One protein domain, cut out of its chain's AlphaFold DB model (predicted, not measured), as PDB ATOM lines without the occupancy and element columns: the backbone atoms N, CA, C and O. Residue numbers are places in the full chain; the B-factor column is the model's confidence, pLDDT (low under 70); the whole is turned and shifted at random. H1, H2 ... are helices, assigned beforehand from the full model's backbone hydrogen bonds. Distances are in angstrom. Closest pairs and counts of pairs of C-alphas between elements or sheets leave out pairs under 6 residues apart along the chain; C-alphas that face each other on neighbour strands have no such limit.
ATOM      1  N   TYR A  23     306.080 213.048 318.197       90.44
ATOM      2  CA  TYR A  23     306.697 214.321 317.820       90.44
ATOM      3  C   TYR A  23     305.667 215.308 317.258       90.44
ATOM      4  O   TYR A  23     305.627 216.464 317.683       90.44
ATOM      5  N   SER A  24     304.804 214.842 316.349       92.19
ATOM      6  CA  SER A  24     303.728 215.649 315.763       92.19
ATOM      7  C   SER A  24     302.756 216.120 316.844       92.19
ATOM      8  O   SER A  24     302.433 217.306 316.911       92.19
ATOM      9  N   TYR A  25     302.387 215.224 317.764       92.50
ATOM     10  CA  TYR A  25     301.562 215.536 318.929       92.50
ATOM     11  C   TYR A  25     302.169 216.632 319.814       92.50
ATOM     12  O   TYR A  25     301.497 217.609 320.150       92.50
ATOM     13  N   ASP A  26     303.447 216.506 320.182       93.50
ATOM     14  CA  ASP A  26     304.117 217.473 321.056       93.50
ATOM     15  C   ASP A  26     304.262 218.852 320.402       93.50
ATOM     16  O   ASP A  26     304.107 219.868 321.085       93.50
ATOM     17  N   LEU A  27     304.479 218.899 319.085       92.25
ATOM     18  CA  LEU A  27     304.453 220.142 318.315       92.25
ATOM     19  C   LEU A  27     303.044 220.749 318.319       92.25
ATOM     20  O   LEU A  27     302.869 221.924 318.618       92.25
ATOM     21  N   GLY A  28     302.016 219.928 318.118       93.38
ATOM     22  CA  GLY A  28     300.620 220.330 318.252       93.38
ATOM     23  C   GLY A  28     300.301 221.084 319.544       93.38
ATOM     24  O   GLY A  28     299.619 222.111 319.536       93.38
ATOM     25  N   LYS A  29     300.844 220.620 320.675       95.94
ATOM     26  CA  LYS A  29     300.623 221.249 321.987       95.94
ATOM     27  C   LYS A  29     301.110 222.698 322.042       95.94
ATOM     28  O   LYS A  29     300.489 223.503 322.745       95.94
ATOM     29  N   THR A  30     302.181 223.054 321.324       95.25
ATOM     30  CA  THR A  30     302.719 224.429 321.324       95.25
ATOM     31  C   THR A  30     301.781 225.419 320.641       95.25
ATOM     32  O   THR A  30     301.752 226.590 321.016       95.25
ATOM     33  N   GLU A  31     300.933 224.939 319.730       95.38
ATOM     34  CA  GLU A  31     299.978 225.762 318.982       95.38
ATOM     35  C   GLU A  31     298.676 226.054 319.745       95.38
ATOM     36  O   GLU A  31     297.872 226.887 319.320       95.38
ATOM     37  N   SER A  32     298.467 225.442 320.915       93.38
ATOM     38  CA  SER A  32     297.265 225.652 321.743       93.38
ATOM     39  C   SER A  32     297.054 227.117 322.159       93.38
ATOM     40  O   SER A  32     295.918 227.591 322.220       93.38
ATOM     41  N   ALA A  33     298.131 227.874 322.401       94.06
ATOM     42  CA  ALA A  33     298.049 229.303 322.706       94.06
ATOM     43  C   ALA A  33     297.572 230.126 321.498       94.06
ATOM     44  O   ALA A  33     296.734 231.017 321.642       94.06
ATOM     45  N   HIS A  34     298.059 229.794 320.299       93.94
ATOM     46  CA  HIS A  34     297.618 230.433 319.064       93.94
ATOM     47  C   HIS A  34     296.163 230.068 318.746       93.94
ATOM     48  O   HIS A  34     295.373 230.942 318.400       93.94
ATOM     49  N   ALA A  35     295.759 228.818 318.980       93.56
ATOM     50  CA  ALA A  35     294.367 228.400 318.861       93.56
ATOM     51  C   ALA A  35     293.440 229.193 319.801       93.56
ATOM     52  O   ALA A  35     292.345 229.585 319.395       93.56
ATOM     53  N   ARG A  36     293.858 229.469 321.048       93.06
ATOM     54  CA  ARG A  36     293.090 230.321 321.980       93.06
ATOM     55  C   ARG A  36     292.944 231.742 321.440       93.06
ATOM     56  O   ARG A  36     291.829 232.250 321.374       93.06
ATOM     57  N   TRP A  37     294.034 232.330 320.947       93.69
ATOM     58  CA  TRP A  37     293.993 233.640 320.294       93.69
ATOM     59  C   TRP A  37     293.037 233.663 319.087       93.69
ATOM     60  O   TRP A  37     292.283 234.624 318.930       93.69
ATOM     61  N   ILE A  38     293.014 232.604 318.266       90.25
ATOM     62  CA  ILE A  38     292.081 232.482 317.134       90.25
ATOM     63  C   ILE A  38     290.634 232.428 317.632       90.25
ATOM     64  O   ILE A  38     289.785 233.160 317.125       90.25
ATOM     65  N   ALA A  39     290.347 231.584 318.622       92.00
ATOM     66  CA  ALA A  39     289.005 231.434 319.181       92.00
ATOM     67  C   ALA A  39     288.457 232.761 319.723       92.00
ATOM     68  O   ALA A  39     287.333 233.146 319.400       92.00
ATOM     69  N   GLU A  40     289.278 233.493 320.476       91.56
ATOM     70  CA  GLU A  40     288.908 234.768 321.091       91.56
ATOM     71  C   GLU A  40     288.711 235.890 320.062       91.56
ATOM     72  O   GLU A  40     287.721 236.617 320.129       91.56
ATOM     73  N   ASN A  41     289.618 236.026 319.088       91.75
ATOM     74  CA  ASN A  41     289.590 237.153 318.144       91.75
ATOM     75  C   ASN A  41     288.707 236.913 316.917       91.75
ATOM     76  O   ASN A  41     288.224 237.871 316.314       91.75
ATOM     77  N   HIS A  42     288.487 235.653 316.539       87.06
ATOM     78  CA  HIS A  42     287.684 235.291 315.369       87.06
ATOM     79  C   HIS A  42     286.328 234.671 315.734       87.06
ATOM     80  O   HIS A  42     285.575 234.301 314.834       87.06
ATOM     81  N   GLY A  43     285.998 234.565 317.027       85.38
ATOM     82  CA  GLY A  43     284.716 234.036 317.496       85.38
ATOM     83  C   GLY A  43     284.508 232.554 317.171       85.38
ATOM     84  O   GLY A  43     283.372 232.121 316.976       85.38
ATOM     85  N   VAL A  44     285.593 231.779 317.075       87.75
ATOM     86  CA  VAL A  44     285.526 230.333 316.824       87.75
ATOM     87  C   VAL A  44     285.258 229.626 318.150       87.75
ATOM     88  O   VAL A  44     286.118 229.592 319.022       87.75
ATOM     89  N   SER A  45     284.056 229.074 318.315       84.94
ATOM     90  CA  SER A  45     283.657 228.350 319.531       84.94
ATOM     91  C   SER A  45     284.096 226.884 319.544       84.94
ATOM     92  O   SER A  45     284.167 226.274 320.610       84.94
ATOM     93  N   ASP A  46     284.382 226.313 318.373       93.81
ATOM     94  CA  ASP A  46     284.856 224.942 318.242       93.81
ATOM     95  C   ASP A  46     286.380 224.884 318.431       93.81
ATOM     96  O   ASP A  46     287.158 225.418 317.638       93.81
ATOM     97  N   VAL A  47     286.808 224.213 319.501       92.19
ATOM     98  CA  VAL A  47     288.227 224.056 319.853       92.19
ATOM     99  C   VAL A  47     289.002 223.308 318.768       92.19
ATOM    100  O   VAL A  47     290.150 223.653 318.490       92.19
ATOM    101  N   LYS A  48     288.390 222.303 318.132       93.75
ATOM    102  CA  LYS A  48     289.037 221.531 317.070       93.75
ATOM    103  C   LYS A  48     289.240 222.396 315.830       93.75
ATOM    104  O   LYS A  48     290.311 222.322 315.235       93.75
ATOM    105  N   ASP A  49     288.275 223.235 315.459       94.06
ATOM    106  CA  ASP A  49     288.420 224.187 314.348       94.06
ATOM    107  C   ASP A  49     289.511 225.229 314.649       94.06
ATOM    108  O   ASP A  49     290.409 225.443 313.834       94.06
ATOM    109  N   ALA A  50     289.519 225.806 315.856       94.31
ATOM    110  CA  ALA A  50     290.562 226.742 316.273       94.31
ATOM    111  C   ALA A  50     291.968 226.106 316.234       94.31
ATOM    112  O   ALA A  50     292.897 226.693 315.678       94.31
ATOM    113  N   CYS A  51     292.112 224.880 316.747       95.44
ATOM    114  CA  CYS A  51     293.362 224.121 316.690       95.44
ATOM    115  C   CYS A  51     293.761 223.729 315.265       95.44
ATOM    116  O   CYS A  51     294.926 223.855 314.905       95.44
ATOM    117  N   THR A  52     292.808 223.322 314.424       94.56
ATOM    118  CA  THR A  52     293.071 223.002 313.012       94.56
ATOM    119  C   THR A  52     293.645 224.213 312.285       94.56
ATOM    120  O   THR A  52     294.624 224.091 311.551       94.56
ATOM    121  N   ARG A  53     293.074 225.400 312.515       93.19
ATOM    122  CA  ARG A  53     293.564 226.650 311.920       93.19
ATOM    123  C   ARG A  53     294.941 227.035 312.454       93.19
ATOM    124  O   ARG A  53     295.793 227.408 311.655       93.19
ATOM    125  N   ALA A  54     295.171 226.917 313.762       94.19
ATOM    126  CA  ALA A  54     296.466 227.218 314.373       94.19
ATOM    127  C   ALA A  54     297.580 226.312 313.825       94.19
ATOM    128  O   ALA A  54     298.574 226.814 313.305       94.19
ATOM    129  N   VAL A  55     297.364 224.992 313.841       94.44
ATOM    130  CA  VAL A  55     298.329 224.000 313.347       94.44
ATOM    131  C   VAL A  55     298.586 224.189 311.851       94.44
ATOM    132  O   VAL A  55     299.735 224.302 311.439       94.44
ATOM    133  N   LYS A  56     297.545 224.323 311.017       92.19
ATOM    134  CA  LYS A  56     297.743 224.578 309.576       92.19
ATOM    135  C   LYS A  56     298.453 225.904 309.311       92.19
ATOM    136  O   LYS A  56     299.249 225.985 308.381       92.19
ATOM    137  N   SER A  57     298.200 226.930 310.123       91.75
ATOM    138  CA  SER A  57     298.903 228.209 310.010       91.75
ATOM    139  C   SER A  57     300.395 228.079 310.323       91.75
ATOM    140  O   SER A  57     301.191 228.755 309.672       91.75
ATOM    141  N   ALA A  58     300.785 227.228 311.275       91.12
ATOM    142  CA  ALA A  58     302.191 226.982 311.599       91.12
ATOM    143  C   ALA A  58     302.958 226.352 310.422       91.12
ATOM    144  O   ALA A  58     304.128 226.664 310.209       91.12
ATOM    145  N   PHE A  59     302.278 225.542 309.603       89.19
ATOM    146  CA  PHE A  59     302.856 224.869 308.434       89.19
ATOM    147  C   PHE A  59     302.485 225.502 307.085       89.19
ATOM    148  O   PHE A  59     302.765 224.923 306.036       89.19
ATOM    149  N   ALA A  60     301.872 226.690 307.073       87.88
ATOM    150  CA  ALA A  60     301.269 227.267 305.868       87.88
ATOM    151  C   ALA A  60     302.238 227.365 304.676       87.88
ATOM    152  O   ALA A  60     301.846 227.115 303.540       87.88
ATOM    153  N   ASN A  61     303.511 227.680 304.933       83.69
ATOM    154  CA  ASN A  61     304.527 227.787 303.886       83.69
ATOM    155  C   ASN A  61     304.876 226.430 303.253       83.69
ATOM    156  O   ASN A  61     305.045 226.353 302.038       83.69
ATOM    157  N   GLU A  62     304.974 225.366 304.053       83.12
ATOM    158  CA  GLU A  62     305.260 224.012 303.555       83.12
ATOM    159  C   GLU A  62     304.056 223.428 302.817       83.12
ATOM    160  O   GLU A  62     304.208 222.863 301.735       83.12
ATOM    161  N   LEU A  63     302.853 223.640 303.360       82.94
ATOM    162  CA  LEU A  63     301.602 223.226 302.730       82.94
ATOM    163  C   LEU A  63     301.411 223.909 301.372       82.94
ATOM    164  O   LEU A  63     301.155 223.231 300.381       82.94
ATOM    165  N   ALA A  64     301.620 225.228 301.300       82.19
ATOM    166  CA  ALA A  64     301.521 225.980 300.051       82.19
ATOM    167  C   ALA A  64     302.587 225.559 299.027       82.19
ATOM    168  O   ALA A  64     302.304 225.491 297.832       82.19
ATOM    169  N   TYR A  65     303.811 225.261 299.475       82.19
ATOM    170  CA  TYR A  65     304.858 224.752 298.590       82.19
ATOM    171  C   TYR A  65     304.457 223.413 297.966       82.19
ATOM    172  O   TYR A  65     304.571 223.250 296.755       82.19
ATOM    173  N   LYS A  66     303.945 222.475 298.766       78.44
ATOM    174  CA  LYS A  66     303.516 221.163 298.273       78.44
ATOM    175  C   LYS A  66     302.290 221.257 297.367       78.44
ATOM    176  O   LYS A  66     302.314 220.742 296.257       78.44
ATOM    177  N   GLU A  67     301.277 222.027 297.748       76.88
ATOM    178  CA  GLU A  67     300.100 222.246 296.897       76.88
ATOM    179  C   GLU A  67     300.486 222.775 295.502       76.88
ATOM    180  O   GLU A  67     300.027 222.264 294.481       76.88
ATOM    181  N   VAL A  68     301.385 223.763 295.445       76.19
ATOM    182  CA  VAL A  68     301.775 224.420 294.187       76.19
ATOM    183  C   VAL A  68     302.791 223.604 293.382       76.19
ATOM    184  O   VAL A  68     302.769 223.648 292.151       76.19
ATOM    185  N   VAL A  69     303.711 222.897 294.046       76.69
ATOM    186  CA  VAL A  69     304.861 222.249 293.391       76.69
ATOM    187  C   VAL A  69     304.674 220.742 293.221       76.69
ATOM    188  O   VAL A  69     305.016 220.228 292.156       76.69
ATOM    189  N   SER A  70     304.156 220.025 294.226       71.19
ATOM    190  CA  SER A  70     303.915 218.575 294.132       71.19
ATOM    191  C   SER A  70     302.534 218.233 293.569       71.19
ATOM    192  O   SER A  70     302.368 217.137 293.034       71.19
ATOM    193  N   GLY A  71     301.574 219.165 293.616       73.31
ATOM    194  CA  GLY A  71     300.214 218.948 293.113       73.31
ATOM    195  C   GLY A  71     299.439 217.902 293.920       73.31
ATOM    196  O   GLY A  71     298.602 217.195 293.363       73.31
ATOM    197  N   GLU A  72     299.758 217.752 295.207       73.75
ATOM    198  CA  GLU A  72     299.060 216.834 296.109       73.75
ATOM    199  C   GLU A  72     297.677 217.375 296.501       73.75
ATOM    200  O   GLU A  72     297.556 218.511 296.951       73.75
ATOM    201  N   ASP A  73     296.641 216.534 296.401       65.50
ATOM    202  CA  ASP A  73     295.250 216.882 296.753       65.50
ATOM    203  C   ASP A  73     295.026 217.081 298.272       65.50
ATOM    204  O   ASP A  73     293.991 217.601 298.690       65.50
ATOM    205  N   ASN A  74     295.982 216.671 299.113       68.88
ATOM    206  CA  ASN A  74     295.977 216.901 300.559       68.88
ATOM    207  C   ASN A  74     297.424 216.971 301.077       68.88
ATOM    208  O   ASN A  74     297.940 215.967 301.573       68.88
ATOM    209  N   PRO A  75     298.112 218.112 300.900       74.19
ATOM    210  CA  PRO A  75     299.507 218.232 301.285       74.19
ATOM    211  C   PRO A  75     299.639 218.127 302.805       74.19
ATOM    212  O   PRO A  75     298.898 218.765 303.552       74.19
ATOM    213  N   GLU A  76     300.619 217.355 303.255       80.38
ATOM    214  CA  GLU A  76     301.039 217.299 304.655       80.38
ATOM    215  C   GLU A  76     302.490 217.763 304.769       80.38
ATOM    216  O   GLU A  76     303.270 217.537 303.840       80.38
ATOM    217  N   PRO A  77     302.900 218.411 305.867       83.88
ATOM    218  CA  PRO A  77     304.291 218.798 306.062       83.88
ATOM    219  C   PRO A  77     305.181 217.549 306.156       83.88
ATOM    220  O   PRO A  77     304.747 216.482 306.594       83.88
ATOM    221  N   ASP A  78     306.435 217.644 305.712       82.88
ATOM    222  CA  ASP A  78     307.319 216.475 305.712       82.88
ATOM    223  C   ASP A  78     307.605 215.992 307.137       82.88
ATOM    224  O   ASP A  78     308.134 216.719 307.974       82.88
ATOM    225  N   GLY A  79     307.288 214.724 307.406       83.94
ATOM    226  CA  GLY A  79     307.533 214.116 308.713       83.94
ATOM    227  C   GLY A  79     306.579 214.575 309.818       83.94
ATOM    228  O   GLY A  79     306.825 214.231 310.973       83.94
ATOM    229  N   ILE A  80     305.507 215.293 309.474       88.00
ATOM    230  CA  ILE A  80     304.458 215.719 310.401       88.00
ATOM    231  C   ILE A  80     303.160 215.005 310.051       88.00
ATOM    232  O   ILE A  80     302.721 215.043 308.906       88.00
ATOM    233  N   ASP A  81     302.540 214.398 311.055       90.69
ATOM    234  CA  ASP A  81     301.150 213.964 310.988       90.69
ATOM    235  C   ASP A  81     300.258 215.109 311.493       90.69
ATOM    236  O   ASP A  81     300.350 215.536 312.651       90.69
ATOM    237  N   LEU A  82     299.445 215.682 310.600       90.25
ATOM    238  CA  LEU A  82     298.603 216.825 310.954       90.25
ATOM    239  C   LEU A  82     297.500 216.442 311.944       90.25
ATOM    240  O   LEU A  82     297.130 217.278 312.771       90.25
ATOM    241  N   ASP A  83     296.985 215.215 311.886       92.00
ATOM    242  CA  ASP A  83     295.926 214.763 312.785       92.00
ATOM    243  C   ASP A  83     296.461 214.624 314.217       92.00
ATOM    244  O   ASP A  83     295.819 215.111 315.157       92.00
ATOM    245  N   ASP A  84     297.666 214.075 314.389       93.75
ATOM    246  CA  ASP A  84     298.324 213.997 315.700       93.75
ATOM    247  C   ASP A  84     298.679 215.380 316.252       93.75
ATOM    248  O   ASP A  84     298.456 215.656 317.436       93.75
ATOM    249  N   ALA A  85     299.161 216.295 315.407       93.81
ATOM    250  CA  ALA A  85     299.405 217.679 315.812       93.81
ATOM    251  C   ALA A  85     298.105 218.394 316.236       93.81
ATOM    252  O   ALA A  85     298.065 219.103 317.246       93.81
ATOM    253  N   ILE A  86     296.993 218.179 315.528       94.94
ATOM    254  CA  ILE A  86     295.692 218.724 315.936       94.94
ATOM    255  C   ILE A  86     295.241 218.102 317.263       94.94
ATOM    256  O   ILE A  86     294.767 218.829 318.141       94.94
ATOM    257  N   ALA A  87     295.413 216.791 317.450       95.12
ATOM    258  CA  ALA A  87     295.080 216.110 318.698       95.12
ATOM    259  C   ALA A  87     295.878 216.670 319.887       95.12
ATOM    260  O   ALA A  87     295.285 216.985 320.922       95.12
ATOM    261  N   GLY A  88     297.187 216.880 319.717       94.62
ATOM    262  CA  GLY A  88     298.052 217.500 320.720       94.62
ATOM    263  C   GLY A  88     297.628 218.926 321.068       94.62
ATOM    264  O   GLY A  88     297.552 219.280 322.248       94.62
ATOM    265  N   CYS A  89     297.262 219.731 320.065       96.62
ATOM    266  CA  CYS A  89     296.712 221.068 320.297       96.62
ATOM    267  C   CYS A  89     295.431 221.011 321.135       96.62
ATOM    268  O   CYS A  89     295.328 221.712 322.140       96.62
ATOM    269  N   VAL A  90     294.470 220.161 320.753       95.94
ATOM    270  CA  VAL A  90     293.173 220.030 321.439       95.94
ATOM    271  C   VAL A  90     293.348 219.542 322.877       95.94
ATOM    272  O   VAL A  90     292.640 220.010 323.770       95.94
ATOM    273  N   ASP A  91     294.282 218.624 323.126       95.25
ATOM    274  CA  ASP A  91     294.576 218.141 324.474       95.25
ATOM    275  C   ASP A  91     295.148 219.249 325.371       95.25
ATOM    276  O   ASP A  91     294.667 219.443 326.486       95.25
ATOM    277  N   ALA A  92     296.096 220.043 324.857       95.50
ATOM    278  CA  ALA A  92     296.683 221.183 325.573       95.50
ATOM    279  C   ALA A  92     295.765 222.422 325.661       95.50
ATOM    280  O   ALA A  92     296.042 223.357 326.420       95.50
ATOM    281  N   TYR A  93     294.685 222.458 324.877       86.94
ATOM    282  CA  TYR A  93     293.698 223.537 324.897       86.94
ATOM    283  C   TYR A  93     292.793 223.495 326.139       86.94
ATOM    284  O   TYR A  93     292.243 224.528 326.533       86.94
ATOM    285  N   LYS A  94     292.631 222.320 326.754       75.94
ATOM    286  CA  LYS A  94     291.860 222.147 327.997       75.94
ATOM    287  C   LYS A  94     292.512 222.874 329.175       75.94
ATOM    288  O   LYS A  94     291.744 223.252 330.083       75.94
TER     289      LYS A  94
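AT A GLANCE: This is residues 23 to 94 of the 94 residues of an uncharacterized protein of Mycolicibacterium alvei (UniProt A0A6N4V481). Four short helices, H1, H2, H3 and H5, cross one another in a small body, with H5 packed on the other three. H4 lies off toward one end of the longest axis, touching no helix, and the long link of residues 70 to 81 folds back from it to H5. The printed part has 72 residues with five named helices, H1 to H5 in chain order, and no named strand; the class is all helix. It is compact, with a radius of gyration of the C-alphas of 12.2 A, and the C-alphas span 35 by 26 by 15 A.

HOW THE PARTS SIT: H5, residues 82 to 93, is the hub and touches three helices. It touches H3, residues 47 to 58, at a steep tilt of 58 degrees, opposite ways; the closest C-alphas, of Cys 51 and Cys 89, are 5.8 A apart. H1, residues 23 to 30, touches H5 at a steep tilt of 38 degrees, the same way, with the C-alphas of Gly 28 and Ala 85 closest at 3.8 A. With residues 89 to 93 alone, H5 touches H2, residues 32 to 42, about perpendicular at 81 degrees; the closest C-alphas, of Ser 32 and Cys 89, are 4.8 A apart. H2 also touches H3, only just about perpendicular at 72 degrees, with the C-alphas of Ala 35 and Ala 50 closest at 4.9 A. The helix packing is mostly crossed: none of the four touching pairs is at a shallow tilt. H1 and H3 are close but not clearly touching; their closest C-alphas, of Gly 28 and Val 55, are 6.5 A apart. H4, residues 60 to 69, is close to H3 but not clearly touching, with the C-alphas of Lys 56 and Leu 63 closest at 8.0 A. H4 is apart from H1, H2 and H5, and H1 and H2 meet only through their link. In H2, H3, H4 and H5 every O i to N i+4 pair is within hydrogen-bond range; in H1, 3 of 4 are.

IN THESE COORDINATES: H3 runs 16.5 A from first to last C-alpha and H5 16.2 A, from C-alpha 82 at (298.603, 216.825, 310.954) to C-alpha 93 at (293.698, 223.537, 324.897). H2 measures 15.0 A, H4 13.9 A and H1 11.4 A. H1 begins at C-alpha 23 at (306.697, 214.321, 317.820), and H4 ends at C-alpha 69 at (304.861, 222.249, 293.391).

THE WHOLE: The two C-alphas farthest apart, of Val 69 and Lys 94, are 37.0 A apart. The printed part has no cut and ends at residue 94, the chain's last. The links H1 to H2, H2 to H3 and H3 to H4 are tight, and H4 to H5 is long, with 12 residues. The mean pLDDT of the printed part is 88.4; residues 73 to 74 are under 70.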